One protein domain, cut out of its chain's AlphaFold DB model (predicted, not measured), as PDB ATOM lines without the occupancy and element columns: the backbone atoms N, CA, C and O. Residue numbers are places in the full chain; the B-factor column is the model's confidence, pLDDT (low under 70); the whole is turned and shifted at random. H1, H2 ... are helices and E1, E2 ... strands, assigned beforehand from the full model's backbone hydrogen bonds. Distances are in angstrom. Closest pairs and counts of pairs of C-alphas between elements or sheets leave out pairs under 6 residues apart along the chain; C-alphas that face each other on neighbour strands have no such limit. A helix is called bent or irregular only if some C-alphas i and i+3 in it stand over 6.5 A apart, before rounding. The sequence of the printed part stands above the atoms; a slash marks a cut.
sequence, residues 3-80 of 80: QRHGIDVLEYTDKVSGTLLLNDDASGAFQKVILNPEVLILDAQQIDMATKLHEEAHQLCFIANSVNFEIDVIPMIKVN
ATOM      1  N   GLN A   3      56.775 -10.091   5.118       91.44
ATOM      2  CA  GLN A   3      57.085  -8.989   4.197       91.44
ATOM      3  C   GLN A   3      58.178  -8.030   4.714       91.44
ATOM      4  O   GLN A   3      58.977  -7.525   3.932       91.44
ATOM      5  N   ARG A   4      58.276  -7.804   6.035       92.94
ATOM      6  CA  ARG A   4      59.337  -6.964   6.634       92.94
ATOM      7  C   ARG A   4      60.728  -7.595   6.511       92.94
ATOM      8  O   ARG A   4      61.715  -6.884   6.649       92.94
ATOM      9  N   HIS A   5      60.787  -8.902   6.262       93.75
ATOM     10  CA  HIS A   5      62.008  -9.670   6.029       93.75
ATOM     11  C   HIS A   5      62.224  -9.989   4.541       93.75
ATOM     12  O   HIS A   5      63.085 -10.800   4.219       93.75
ATOM     13  N   GLY A   6      61.464  -9.357   3.635       95.56
ATOM     14  CA  GLY A   6      61.605  -9.563   2.191       95.56
ATOM     15  C   GLY A   6      61.110 -10.926   1.702       95.56
ATOM     16  O   GLY A   6      61.585 -11.401   0.677       95.56
ATOM     17  N   ILE A   7      60.199 -11.564   2.444       96.69
ATOM     18  CA  ILE A   7      59.550 -12.805   2.012       96.69
ATOM     19  C   ILE A   7      58.264 -12.456   1.268       96.69
ATOM     20  O   ILE A   7      57.329 -11.904   1.865       96.69
ATOM     21  N   ASP A   8      58.219 -12.811  -0.012       96.94
ATOM     22  CA  ASP A   8      57.045 -12.654  -0.863       96.94
ATOM     23  C   ASP A   8      56.043 -13.779  -0.587       96.94
ATOM     24  O   ASP A   8      56.201 -14.914  -1.040       96.94
ATOM     25  N   VAL A   9      55.011 -13.448   0.190       96.94
ATOM     26  CA  VAL A   9      53.867 -14.327   0.451       96.94
ATOM     27  C   VAL A   9      52.857 -14.154  -0.677       96.94
ATOM     28  O   VAL A   9      52.312 -13.067  -0.865       96.94
ATOM     29  N   LEU A  10      52.614 -15.232  -1.413       97.19
ATOM     30  CA  LEU A  10      51.676 -15.283  -2.530       97.19
ATOM     31  C   LEU A  10      50.260 -15.601  -2.043       97.19
ATOM     32  O   LEU A  10      49.299 -14.970  -2.476       97.19
ATOM     33  N   GLU A  11      50.140 -16.545  -1.108       97.69
ATOM     34  CA  GLU A  11      48.864 -16.953  -0.523       97.69
ATOM     35  C   GLU A  11      49.017 -17.260   0.967       97.69
ATOM     36  O   GLU A  11      50.061 -17.725   1.428       97.69
ATOM     37  N   TYR A  12      47.947 -17.020   1.720       96.88
ATOM     38  CA  TYR A  12      47.823 -17.400   3.120       96.88
ATOM     39  C   TYR A  12      46.412 -17.933   3.348       96.88
ATOM     40  O   TYR A  12      45.428 -17.245   3.066       96.88
ATOM     41  N   THR A  13      46.306 -19.138   3.892       97.94
ATOM     42  CA  THR A  13      45.041 -19.705   4.371       97.94
ATOM     43  C   THR A  13      45.247 -20.276   5.762       97.94
ATOM     44  O   THR A  13      46.349 -20.692   6.090       97.94
ATOM     45  N   ASP A  14      44.211 -20.295   6.595       97.31
ATOM     46  CA  ASP A  14      44.312 -20.842   7.948       97.31
ATOM     47  C   ASP A  14      43.085 -21.694   8.263       97.31
ATOM     48  O   ASP A  14      41.942 -21.259   8.096       97.31
ATOM     49  N   LYS A  15      43.334 -22.927   8.702       96.56
ATOM     50  CA  LYS A  15      42.308 -23.857   9.176       96.56
ATOM     51  C   LYS A  15      42.362 -23.916  10.693       96.56
ATOM     52  O   LYS A  15      42.970 -24.807  11.289       96.56
ATOM     53  N   VAL A  16      41.703 -22.947  11.310       97.00
ATOM     54  CA  VAL A  16      41.682 -22.795  12.763       97.00
ATOM     55  C   VAL A  16      40.758 -23.829  13.402       97.00
ATOM     56  O   VAL A  16      39.644 -24.061  12.932       97.00
ATOM     57  N   SER A  17      41.198 -24.416  14.512       97.88
ATOM     58  CA  SER A  17      40.347 -25.226  15.389       97.88
ATOM     59  C   SER A  17      40.507 -24.801  16.845       97.88
ATOM     60  O   SER A  17      41.508 -24.193  17.218       97.88
ATOM     61  N   GLY A  18      39.507 -25.086  17.675       97.56
ATOM     62  CA  GLY A  18      39.532 -24.732  19.089       97.56
ATOM     63  C   GLY A  18      38.753 -25.719  19.941       97.56
ATOM     64  O   GLY A  18      37.770 -26.310  19.493       97.56
ATOM     65  N   THR A  19      39.199 -25.885  21.181       97.94
ATOM     66  CA  THR A  19      38.552 -26.714  22.195       97.94
ATOM     67  C   THR A  19      37.831 -25.816  23.186       97.94
ATOM     68  O   THR A  19      38.446 -24.959  23.824       97.94
ATOM     69  N   LEU A  20      36.523 -26.024  23.319       96.06
ATOM     70  CA  LEU A  20      35.669 -25.337  24.282       96.06
ATOM     71  C   LEU A  20      35.386 -26.275  25.459       96.06
ATOM     72  O   LEU A  20      34.920 -27.395  25.253       96.06
ATOM     73  N   LEU A  21      35.638 -25.811  26.681       96.50
ATOM     74  CA  LEU A  21      35.127 -26.455  27.884       96.50
ATOM     75  C   LEU A  21      33.729 -25.903  28.167       96.50
ATOM     76  O   LEU A  21      33.569 -24.688  28.282       96.50
ATOM     77  N   LEU A  22      32.743 -26.790  28.282       96.75
ATOM     78  CA  LEU A  22      31.373 -26.462  28.668       96.75
ATOM     79  C   LEU A  22      31.097 -27.016  30.064       96.75
ATOM     80  O   LEU A  22      31.378 -28.183  30.334       96.75
ATOM     81  N   ASN A  23      30.542 -26.174  30.923       95.81
ATOM     82  CA  ASN A  23      30.088 -26.530  32.257       95.81
ATOM     83  C   ASN A  23      28.596 -26.904  32.226       95.81
ATOM     84  O   ASN A  23      27.862 -26.527  31.308       95.81
ATOM     85  N   ASP A  24      28.124 -27.596  33.263       96.56
ATOM     86  CA  ASP A  24      26.725 -28.043  33.374       96.56
ATOM     87  C   ASP A  24      25.713 -26.883  33.443       96.56
ATOM     88  O   ASP A  24      24.545 -27.048  33.096       96.56
ATOM     89  N   ASP A  25      26.154 -25.693  33.858       96.38
ATOM     90  CA  ASP A  25      25.351 -24.464  33.906       96.38
ATOM     91  C   ASP A  25      25.306 -23.708  32.562       96.38
ATOM     92  O   ASP A  25      24.852 -22.564  32.505       96.38
ATOM     93  N   ALA A  26      25.774 -24.343  31.482       92.19
ATOM     94  CA  ALA A  26      25.928 -23.783  30.140       92.19
ATOM     95  C   ALA A  26      26.939 -22.625  30.022       92.19
ATOM     96  O   ALA A  26      27.061 -22.030  28.947       92.19
ATOM     97  N   SER A  27      27.700 -22.322  31.078       96.44
ATOM     98  CA  SER A  27      28.897 -21.488  30.965       96.44
ATOM     99  C   SER A  27      30.059 -22.282  30.356       96.44
ATOM    100  O   SER A  27      29.995 -23.500  30.181       96.44
ATOM    101  N   GLY A  28      31.142 -21.598  30.000       95.06
ATOM    102  CA  GLY A  28      32.305 -22.248  29.418       95.06
ATOM    103  C   GLY A  28      33.394 -21.265  29.026       95.06
ATOM    104  O   GLY A  28      33.219 -20.049  29.115       95.06
ATOM    105  N   ALA A  29      34.523 -21.802  28.584       97.00
ATOM    106  CA  ALA A  29      35.638 -21.019  28.071       97.00
ATOM    107  C   ALA A  29      36.432 -21.835  27.052       97.00
ATOM    108  O   ALA A  29      36.457 -23.069  27.101       97.00
ATOM    109  N   PHE A  30      37.102 -21.147  26.127       97.31
ATOM    110  CA  PHE A  30      38.112 -21.802  25.305       97.31
ATOM    111  C   PHE A  30      39.234 -22.304  26.206       97.31
ATOM    112  O   PHE A  30      39.738 -21.570  27.052       97.31
ATOM    113  N   GLN A  31      39.603 -23.566  26.024       97.19
ATOM    114  CA  GLN A  31      40.740 -24.172  26.706       97.19
ATOM    115  C   GLN A  31      41.999 -24.098  25.841       97.19
ATOM    116  O   GLN A  31      43.099 -23.956  26.371       97.19
ATOM    117  N   LYS A  32      41.834 -24.195  24.516       97.94
ATOM    118  CA  LYS A  32      42.932 -24.184  23.550       97.94
ATOM    119  C   LYS A  32      42.449 -23.783  22.160       97.94
ATOM    120  O   LYS A  32      41.327 -24.120  21.777       97.94
ATOM    121  N   VAL A  33      43.307 -23.118  21.396       98.38
ATOM    122  CA  VAL A  33      43.132 -22.866  19.959       98.38
ATOM    123  C   VAL A  33      44.376 -23.342  19.212       98.38
ATOM    124  O   VAL A  33      45.484 -23.245  19.724       98.38
ATOM    125  N   ILE A  34      44.193 -23.870  18.005       98.25
ATOM    126  CA  ILE A  34      45.273 -24.261  17.100       98.25
ATOM    127  C   ILE A  34      45.072 -23.512  15.785       98.25
ATOM    128  O   ILE A  34      44.053 -23.694  15.109       98.25
ATOM    129  N   LEU A  35      46.049 -22.682  15.433       98.12
ATOM    130  CA  LEU A  35      46.169 -22.035  14.132       98.12
ATOM    131  C   LEU A  35      46.991 -22.945  13.213       98.12
ATOM    132  O   LEU A  35      48.078 -23.385  13.591       98.12
ATOM    133  N   ASN A  36      46.492 -23.208  12.007       97.75
ATOM    134  CA  ASN A  36      47.162 -24.041  11.005       97.75
ATOM    135  C   ASN A  36      47.364 -23.233   9.718       97.75
ATOM    136  O   ASN A  36      46.680 -23.493   8.719       97.75
ATOM    137  N   PRO A  37      48.254 -22.222   9.733       97.31
ATOM    138  CA  PRO A  37      48.477 -21.399   8.563       97.31
ATOM    139  C   PRO A  37      49.209 -22.179   7.472       97.31
ATOM    140  O   PRO A  37      50.330 -22.644   7.660       97.31
ATOM    141  N   GLU A  38      48.588 -22.285   6.305       97.88
ATOM    142  CA  GLU A  38      49.222 -22.711   5.064       97.88
ATOM    143  C   GLU A  38      49.632 -21.457   4.281       97.88
ATOM    144  O   GLU A  38      48.779 -20.672   3.854       97.88
ATOM    145  N   VAL A  39      50.938 -21.266   4.098       97.88
ATOM    146  CA  VAL A  39      51.515 -20.062   3.487       97.88
ATOM    147  C   VAL A  39      52.291 -20.437   2.237       97.88
ATOM    148  O   VAL A  39      53.256 -21.194   2.314       97.88
ATOM    149  N   LEU A  40      51.888 -19.899   1.089       98.06
ATOM    150  CA  LEU A  40      52.615 -20.039  -0.168       98.06
ATOM    151  C   LEU A  40      53.593 -18.875  -0.313       98.06
ATOM    152  O   LEU A  40      53.177 -17.717  -0.291       98.06
ATOM    153  N   ILE A  41      54.877 -19.179  -0.478       97.81
ATOM    154  CA  ILE A  41      55.930 -18.187  -0.714       97.81
ATOM    155  C   ILE A  41      56.579 -18.382  -2.083       97.81
ATOM    156  O   ILE A  41      56.504 -19.461  -2.673       97.81
ATOM    157  N   LEU A  42      57.220 -17.329  -2.590       97.25
ATOM    158  CA  LEU A  42      57.884 -17.363  -3.893       97.25
ATOM    159  C   LEU A  42      59.230 -18.114  -3.874       97.25
ATOM    160  O   LEU A  42      59.536 -18.827  -4.821       97.25
ATOM    161  N   ASP A  43      60.041 -17.945  -2.824       96.62
ATOM    162  CA  ASP A  43      61.418 -18.458  -2.766       96.62
ATOM    163  C   ASP A  43      61.570 -19.607  -1.755       96.62
ATOM    164  O   ASP A  43      61.414 -19.425  -0.544       96.62
ATOM    165  N   ALA A  44      61.953 -20.790  -2.244       96.25
ATOM    166  CA  ALA A  44      62.206 -21.970  -1.416       96.25
ATOM    167  C   ALA A  44      63.310 -21.768  -0.371       96.25
ATOM    168  O   ALA A  44      63.279 -22.404   0.682       96.25
ATOM    169  N   GLN A  45      64.282 -20.887  -0.626       96.88
ATOM    170  CA  GLN A  45      65.384 -20.644   0.308       96.88
ATOM    171  C   GLN A  45      64.925 -19.949   1.594       96.88
ATOM    172  O   GLN A  45      65.660 -19.913   2.580       96.88
ATOM    173  N   GLN A  46      63.704 -19.410   1.605       96.81
ATOM    174  CA  GLN A  46      63.158 -18.659   2.728       96.81
ATOM    175  C   GLN A  46      62.224 -19.488   3.621       96.81
ATOM    176  O   GLN A  46      61.691 -18.932   4.580       96.81
ATOM    177  N   ILE A  47      62.038 -20.793   3.369       96.50
ATOM    178  CA  ILE A  47      61.125 -21.655   4.146       96.50
ATOM    179  C   ILE A  47      61.418 -21.601   5.653       96.50
ATOM    180  O   ILE A  47      60.507 -21.359   6.449       96.50
ATOM    181  N   ASP A  48      62.677 -21.775   6.054       96.38
ATOM    182  CA  ASP A  48      63.053 -21.815   7.474       96.38
ATOM    183  C   ASP A  48      62.806 -20.464   8.157       96.38
ATOM    184  O   ASP A  48      62.260 -20.394   9.260       96.38
ATOM    185  N   MET A  49      63.143 -19.367   7.469       96.75
ATOM    186  CA  MET A  49      62.887 -18.015   7.965       96.75
ATOM    187  C   MET A  49      61.382 -17.741   8.057       96.75
ATOM    188  O   MET A  49      60.914 -17.234   9.073       96.75
ATOM    189  N   ALA A  50      60.607 -18.097   7.030       96.50
ATOM    190  CA  ALA A  50      59.158 -17.936   7.021       96.50
ATOM    191  C   ALA A  50      58.508 -18.702   8.179       96.50
ATOM    192  O   ALA A  50      57.634 -18.158   8.853       96.50
ATOM    193  N   THR A  51      58.972 -19.923   8.450       95.75
ATOM    194  CA  THR A  51      58.506 -20.756   9.569       95.75
ATOM    195  C   THR A  51      58.774 -20.063  10.903       95.75
ATOM    196  O   THR A  51      57.841 -19.806  11.664       95.75
ATOM    197  N   LYS A  52      60.020 -19.639  11.143       95.69
ATOM    198  CA  LYS A  52      60.415 -18.951  12.378       95.69
ATOM    199  C   LYS A  52      59.640 -17.650  12.615       95.69
ATOM    200  O   LYS A  52      59.252 -17.339  13.739       95.69
ATOM    201  N   LEU A  53      59.364 -16.889  11.557       96.44
ATOM    202  CA  LEU A  53      58.631 -15.628  11.673       96.44
ATOM    203  C   LEU A  53      57.176 -15.807  12.126       96.44
ATOM    204  O   LEU A  53      56.607 -14.847  12.646       96.44
ATOM    205  N   HIS A  54      56.568 -16.986  11.958       95.50
ATOM    206  CA  HIS A  54      55.237 -17.260  12.512       95.50
ATOM    207  C   HIS A  54      55.284 -17.425  14.034       95.50
ATOM    208  O   HIS A  54      54.404 -16.906  14.720       95.50
ATOM    209  N   GLU A  55      56.336 -18.048  14.568       91.12
ATOM    210  CA  GLU A  55      56.565 -18.129  16.015       91.12
ATOM    211  C   GLU A  55      56.804 -16.734  16.615       91.12
ATOM    212  O   GLU A  55      56.170 -16.353  17.598       91.12
ATOM    213  N   GLU A  56      57.658 -15.920  15.986       93.56
ATOM    214  CA  GLU A  56      57.924 -14.547  16.441       93.56
ATOM    215  C   GLU A  56      56.677 -13.650  16.331       93.56
ATOM    216  O   GLU A  56      56.390 -12.843  17.220       93.56
ATOM    217  N   ALA A  57      55.890 -13.798  15.259       94.44
ATOM    218  CA  ALA A  57      54.623 -13.086  15.107       94.44
ATOM    219  C   ALA A  57      53.624 -13.465  16.205       94.44
ATOM    220  O   ALA A  57      52.914 -12.591  16.708       94.44
ATOM    221  N   HIS A  58      53.577 -14.743  16.587       95.19
ATOM    222  CA  HIS A  58      52.704 -15.233  17.643       95.19
ATOM    223  C   HIS A  58      53.019 -14.577  18.995       95.19
ATOM    224  O   HIS A  58      52.109 -14.071  19.650       95.19
ATOM    225  N   GLN A  59      54.301 -14.463  19.355       93.06
ATOM    226  CA  GLN A  59      54.742 -13.806  20.597       93.06
ATOM    227  C   GLN A  59      54.316 -12.334  20.689       93.06
ATOM    228  O   GLN A  59      54.084 -11.803  21.774       93.06
ATOM    229  N   LEU A  60      54.194 -11.656  19.548       94.31
ATOM    230  CA  LEU A  60      53.806 -10.246  19.471       94.31
ATOM    231  C   LEU A  60      52.307 -10.051  19.200       94.31
ATOM    232  O   LEU A  60      51.832  -8.916  19.142       94.31
ATOM    233  N   CYS A  61      51.545 -11.132  19.030       96.44
ATOM    234  CA  CYS A  61      50.138 -11.070  18.663       96.44
ATOM    235  C   CYS A  61      49.298 -10.506  19.814       96.44
ATOM    236  O   CYS A  61      49.257 -11.067  20.906       96.44
ATOM    237  N   PHE A  62      48.576  -9.409  19.569       97.06
ATOM    238  CA  PHE A  62      47.732  -8.786  20.592       97.06
ATOM    239  C   PHE A  62      46.659  -9.733  21.125       97.06
ATOM    240  O   PHE A  62      46.418  -9.743  22.327       97.06
ATOM    241  N   ILE A  63      46.046 -10.549  20.262       95.81
ATOM    242  CA  ILE A  63      45.015 -11.503  20.684       95.81
ATOM    243  C   ILE A  63      45.629 -12.617  21.527       95.81
ATOM    244  O   ILE A  63      45.134 -12.867  22.619       95.81
ATOM    245  N   ALA A  64      46.736 -13.221  21.080       95.88
ATOM    246  CA  ALA A  64      47.425 -14.250  21.859       95.88
ATOM    247  C   ALA A  64      47.862 -13.733  23.239       95.88
ATOM    248  O   ALA A  64      47.707 -14.429  24.233       95.88
ATOM    249  N   ASN A  65      48.305 -12.475  23.314       96.94
ATOM    250  CA  ASN A  65      48.694 -11.821  24.563       96.94
ATOM    251  C   ASN A  65      47.518 -11.322  25.426       96.94
ATOM    252  O   ASN A  65      47.745 -10.831  26.529       96.94
ATOM    253  N   SER A  66      46.276 -11.399  24.938       98.06
ATOM    254  CA  SER A  66      45.085 -10.903  25.652       98.06
ATOM    255  C   SER A  66      44.157 -12.013  26.141       98.06
ATOM    256  O   SER A  66      43.186 -11.730  26.842       98.06
ATOM    257  N   VAL A  67      44.414 -13.263  25.758       97.44
ATOM    258  CA  VAL A  67      43.603 -14.413  26.161       97.44
ATOM    259  C   VAL A  67      44.256 -15.169  27.314       97.44
ATOM    260  O   VAL A  67      45.456 -15.081  27.548       97.44
ATOM    261  N   ASN A  68      43.446 -15.922  28.051       96.56
ATOM    262  CA  ASN A  68      43.881 -16.730  29.189       96.56
ATOM    263  C   ASN A  68      43.996 -18.229  28.854       96.56
ATOM    264  O   ASN A  68      44.039 -19.054  29.765       96.56
ATOM    265  N   PHE A  69      44.019 -18.576  27.567       96.62
ATOM    266  CA  PHE A  69      44.130 -19.943  27.068       96.62
ATOM    267  C   PHE A  69      45.265 -20.059  26.051       96.62
ATOM    268  O   PHE A  69      45.668 -19.074  25.433       96.62
ATOM    269  N   GLU A  70      45.784 -21.273  25.886       95.62
ATOM    270  CA  GLU A  70      46.894 -21.552  24.978       95.62
ATOM    271  C   GLU A  70      46.454 -21.436  23.511       95.62
ATOM    272  O   GLU A  70      45.375 -21.902  23.126       95.62
ATOM    273  N   ILE A  71      47.309 -20.836  22.685       98.12
ATOM    274  CA  ILE A  71      47.152 -20.806  21.233       98.12
ATOM    275  C   ILE A  71      48.412 -21.412  20.615       98.12
ATOM    276  O   ILE A  71      49.481 -20.816  20.698       98.12
ATOM    277  N   ASP A  72      48.273 -22.557  19.953       96.88
ATOM    278  CA  ASP A  72      49.359 -23.165  19.181       96.88
ATOM    279  C   ASP A  72      49.343 -22.637  17.747       96.88
ATOM    280  O   ASP A  72      48.278 -22.431  17.157       96.88
ATOM    281  N   VAL A  73      50.525 -22.471  17.153       97.25
ATOM    282  CA  VAL A  73      50.680 -22.117  15.738       97.25
ATOM    283  C   VAL A  73      51.502 -23.194  15.052       97.25
ATOM    284  O   VAL A  73      52.658 -23.410  15.404       97.25
ATOM    285  N   ILE A  74      50.906 -23.863  14.067       96.75
ATOM    286  CA  ILE A  74      51.530 -24.961  13.324       96.75
ATOM    287  C   ILE A  74      51.588 -24.560  11.845       96.75
ATOM    288  O   ILE A  74      50.688 -24.901  11.072       96.75
ATOM    289  N   PRO A  75      52.593 -23.762  11.436       96.56
ATOM    290  CA  PRO A  75      52.681 -23.276  10.070       96.56
ATOM    291  C   PRO A  75      53.129 -24.367   9.096       96.56
ATOM    292  O   PRO A  75      54.016 -25.169   9.385       96.56
ATOM    293  N   MET A  76      52.559 -24.340   7.896       97.19
ATOM    294  CA  MET A  76      53.008 -25.107   6.742       97.19
ATOM    295  C   MET A  76      53.404 -24.141   5.633       97.19
ATOM    296  O   MET A  76      52.557 -23.454   5.062       97.19
ATOM    297  N   ILE A  77      54.693 -24.110   5.307       97.75
ATOM    298  CA  ILE A  77      55.208 -23.276   4.224       97.75
ATOM    299  C   ILE A  77      55.270 -24.102   2.936       97.75
ATOM    300  O   ILE A  77      55.856 -25.184   2.904       97.75
ATOM    301  N   LYS A  78      54.650 -23.587   1.876       96.56
ATOM    302  CA  LYS A  78      54.673 -24.127   0.513       96.56
ATOM    303  C   LYS A  78      55.431 -23.166  -0.394       96.56
ATOM    304  O   LYS A  78      55.497 -21.972  -0.113       96.56
ATOM    305  N   VAL A  79      55.959 -23.680  -1.498       96.00
ATOM    306  CA  VAL A  79      56.671 -22.882  -2.503       96.00
ATOM    307  C   VAL A  79      55.992 -23.060  -3.852       96.00
ATOM    308  O   VAL A  79      55.543 -24.167  -4.159       96.00
ATOM    309  N   ASN A  80      55.892 -21.966  -4.605       87.75
ATOM    310  CA  ASN A  80      55.375 -21.954  -5.971       87.75
ATOM    311  C   ASN A  80      56.425 -22.375  -7.009       87.75
ATOM    312  O   ASN A  80      57.613 -22.032  -6.821       87.75
TER     313      ASN A  80
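AT A GLANCE: This is residues 3 to 80 of the 80 residues of the protein "OsmC/Ohr family protein" of Nonlabens ulvanivorans (UniProt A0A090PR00). A long, narrow ribbon three strands wide is made of two small sheets set end to end, E2 E3 E5 and E1 E4 E6, with each strand of one running on into a strand of the other; H1 covers one face of the sheet E1 E4 E6. The hairpin E2 and E3 makes one end of the long axis, and the other end holds E1, E4, E6 and the first residues of H1. The printed part has 78 residues, with six named strands and one named helix in the order E1 E2 E3 E4 H1 E5 E6; both sheets are mixed, and the class is mixed, helices and strands. The whole is loose, with a radius of gyration of the C-alphas of 15.4 A, and a rod of 52 by 21 by 15 A.

IN THESE COORDINATES: E3, residues 28 to 35, is the longest strand and measures 20.6 A from first to last C-alpha. In its sheet are also E2, residues 17 to 22 and 16.1 A long, and E5, residues 70 to 73. The other sheet has E1, residues 9 to 14, from C-alpha 9 at (53.867, -14.327, 0.451), 13.8 A long; E4, residues 37 to 41; and E6, residues 76 to 79, ending at C-alpha 79 (56.671, -22.882, -2.503). H1, residues 44 to 59, begins at C-alpha 44 (62.206, -21.970, -1.416) and is 24.6 A long. H1 is irregular, with C-alphas 45 and 48 7.6 A apart, and has a kink of 25 degrees near residue 51.

HOW THE PARTS SIT: E3 is the inner strand of the sheet E2 E3 E5. E2 and E3 are a hairpin, antiparallel at 167 degrees, with N 19 and O 32 at 2.8 A. E3 and E5 are parallel at 17 degrees, with N 35 and O 72 at 2.8 A. E1 runs on into E2 at 24 degrees, E3 into E4 at 21 degrees and E5 into E6 at 18 degrees. In the second sheet E1 and E4 are antiparallel at 169 degrees, with N 13 and O 38 at 2.9 A; E4 and E6 are parallel at 20 degrees, with N 78 and O 39 at 2.8 A. H1 and this sheet form two layers, a helix on one face of a sheet. H1 lies over E4 and E6 at a height over the sheet of 9.4 A. On the local plane it stands at 33 degrees to E4, only just slantwise to the strands. The closest C-alphas of H1 and E6 are those of Ala 44 and Val 79, 5.7 A apart; those of H1 and E5 are Glu 55 and Val 73, 7.1 A apart. In H1, 9 of 12 O i to N i+4 pairs are within hydrogen-bond range. E2 is apart from E4 and E6.

THE WHOLE: The C-alphas farthest apart are those of Asp 25 and Gln 45, at 52.4 A. The printed part has no cut and no long link; the link from H1 to E5, 10 residues, is short, and the others are tight. The mean pLDDT of the printed part is 96.3, and no printed residue is under 70.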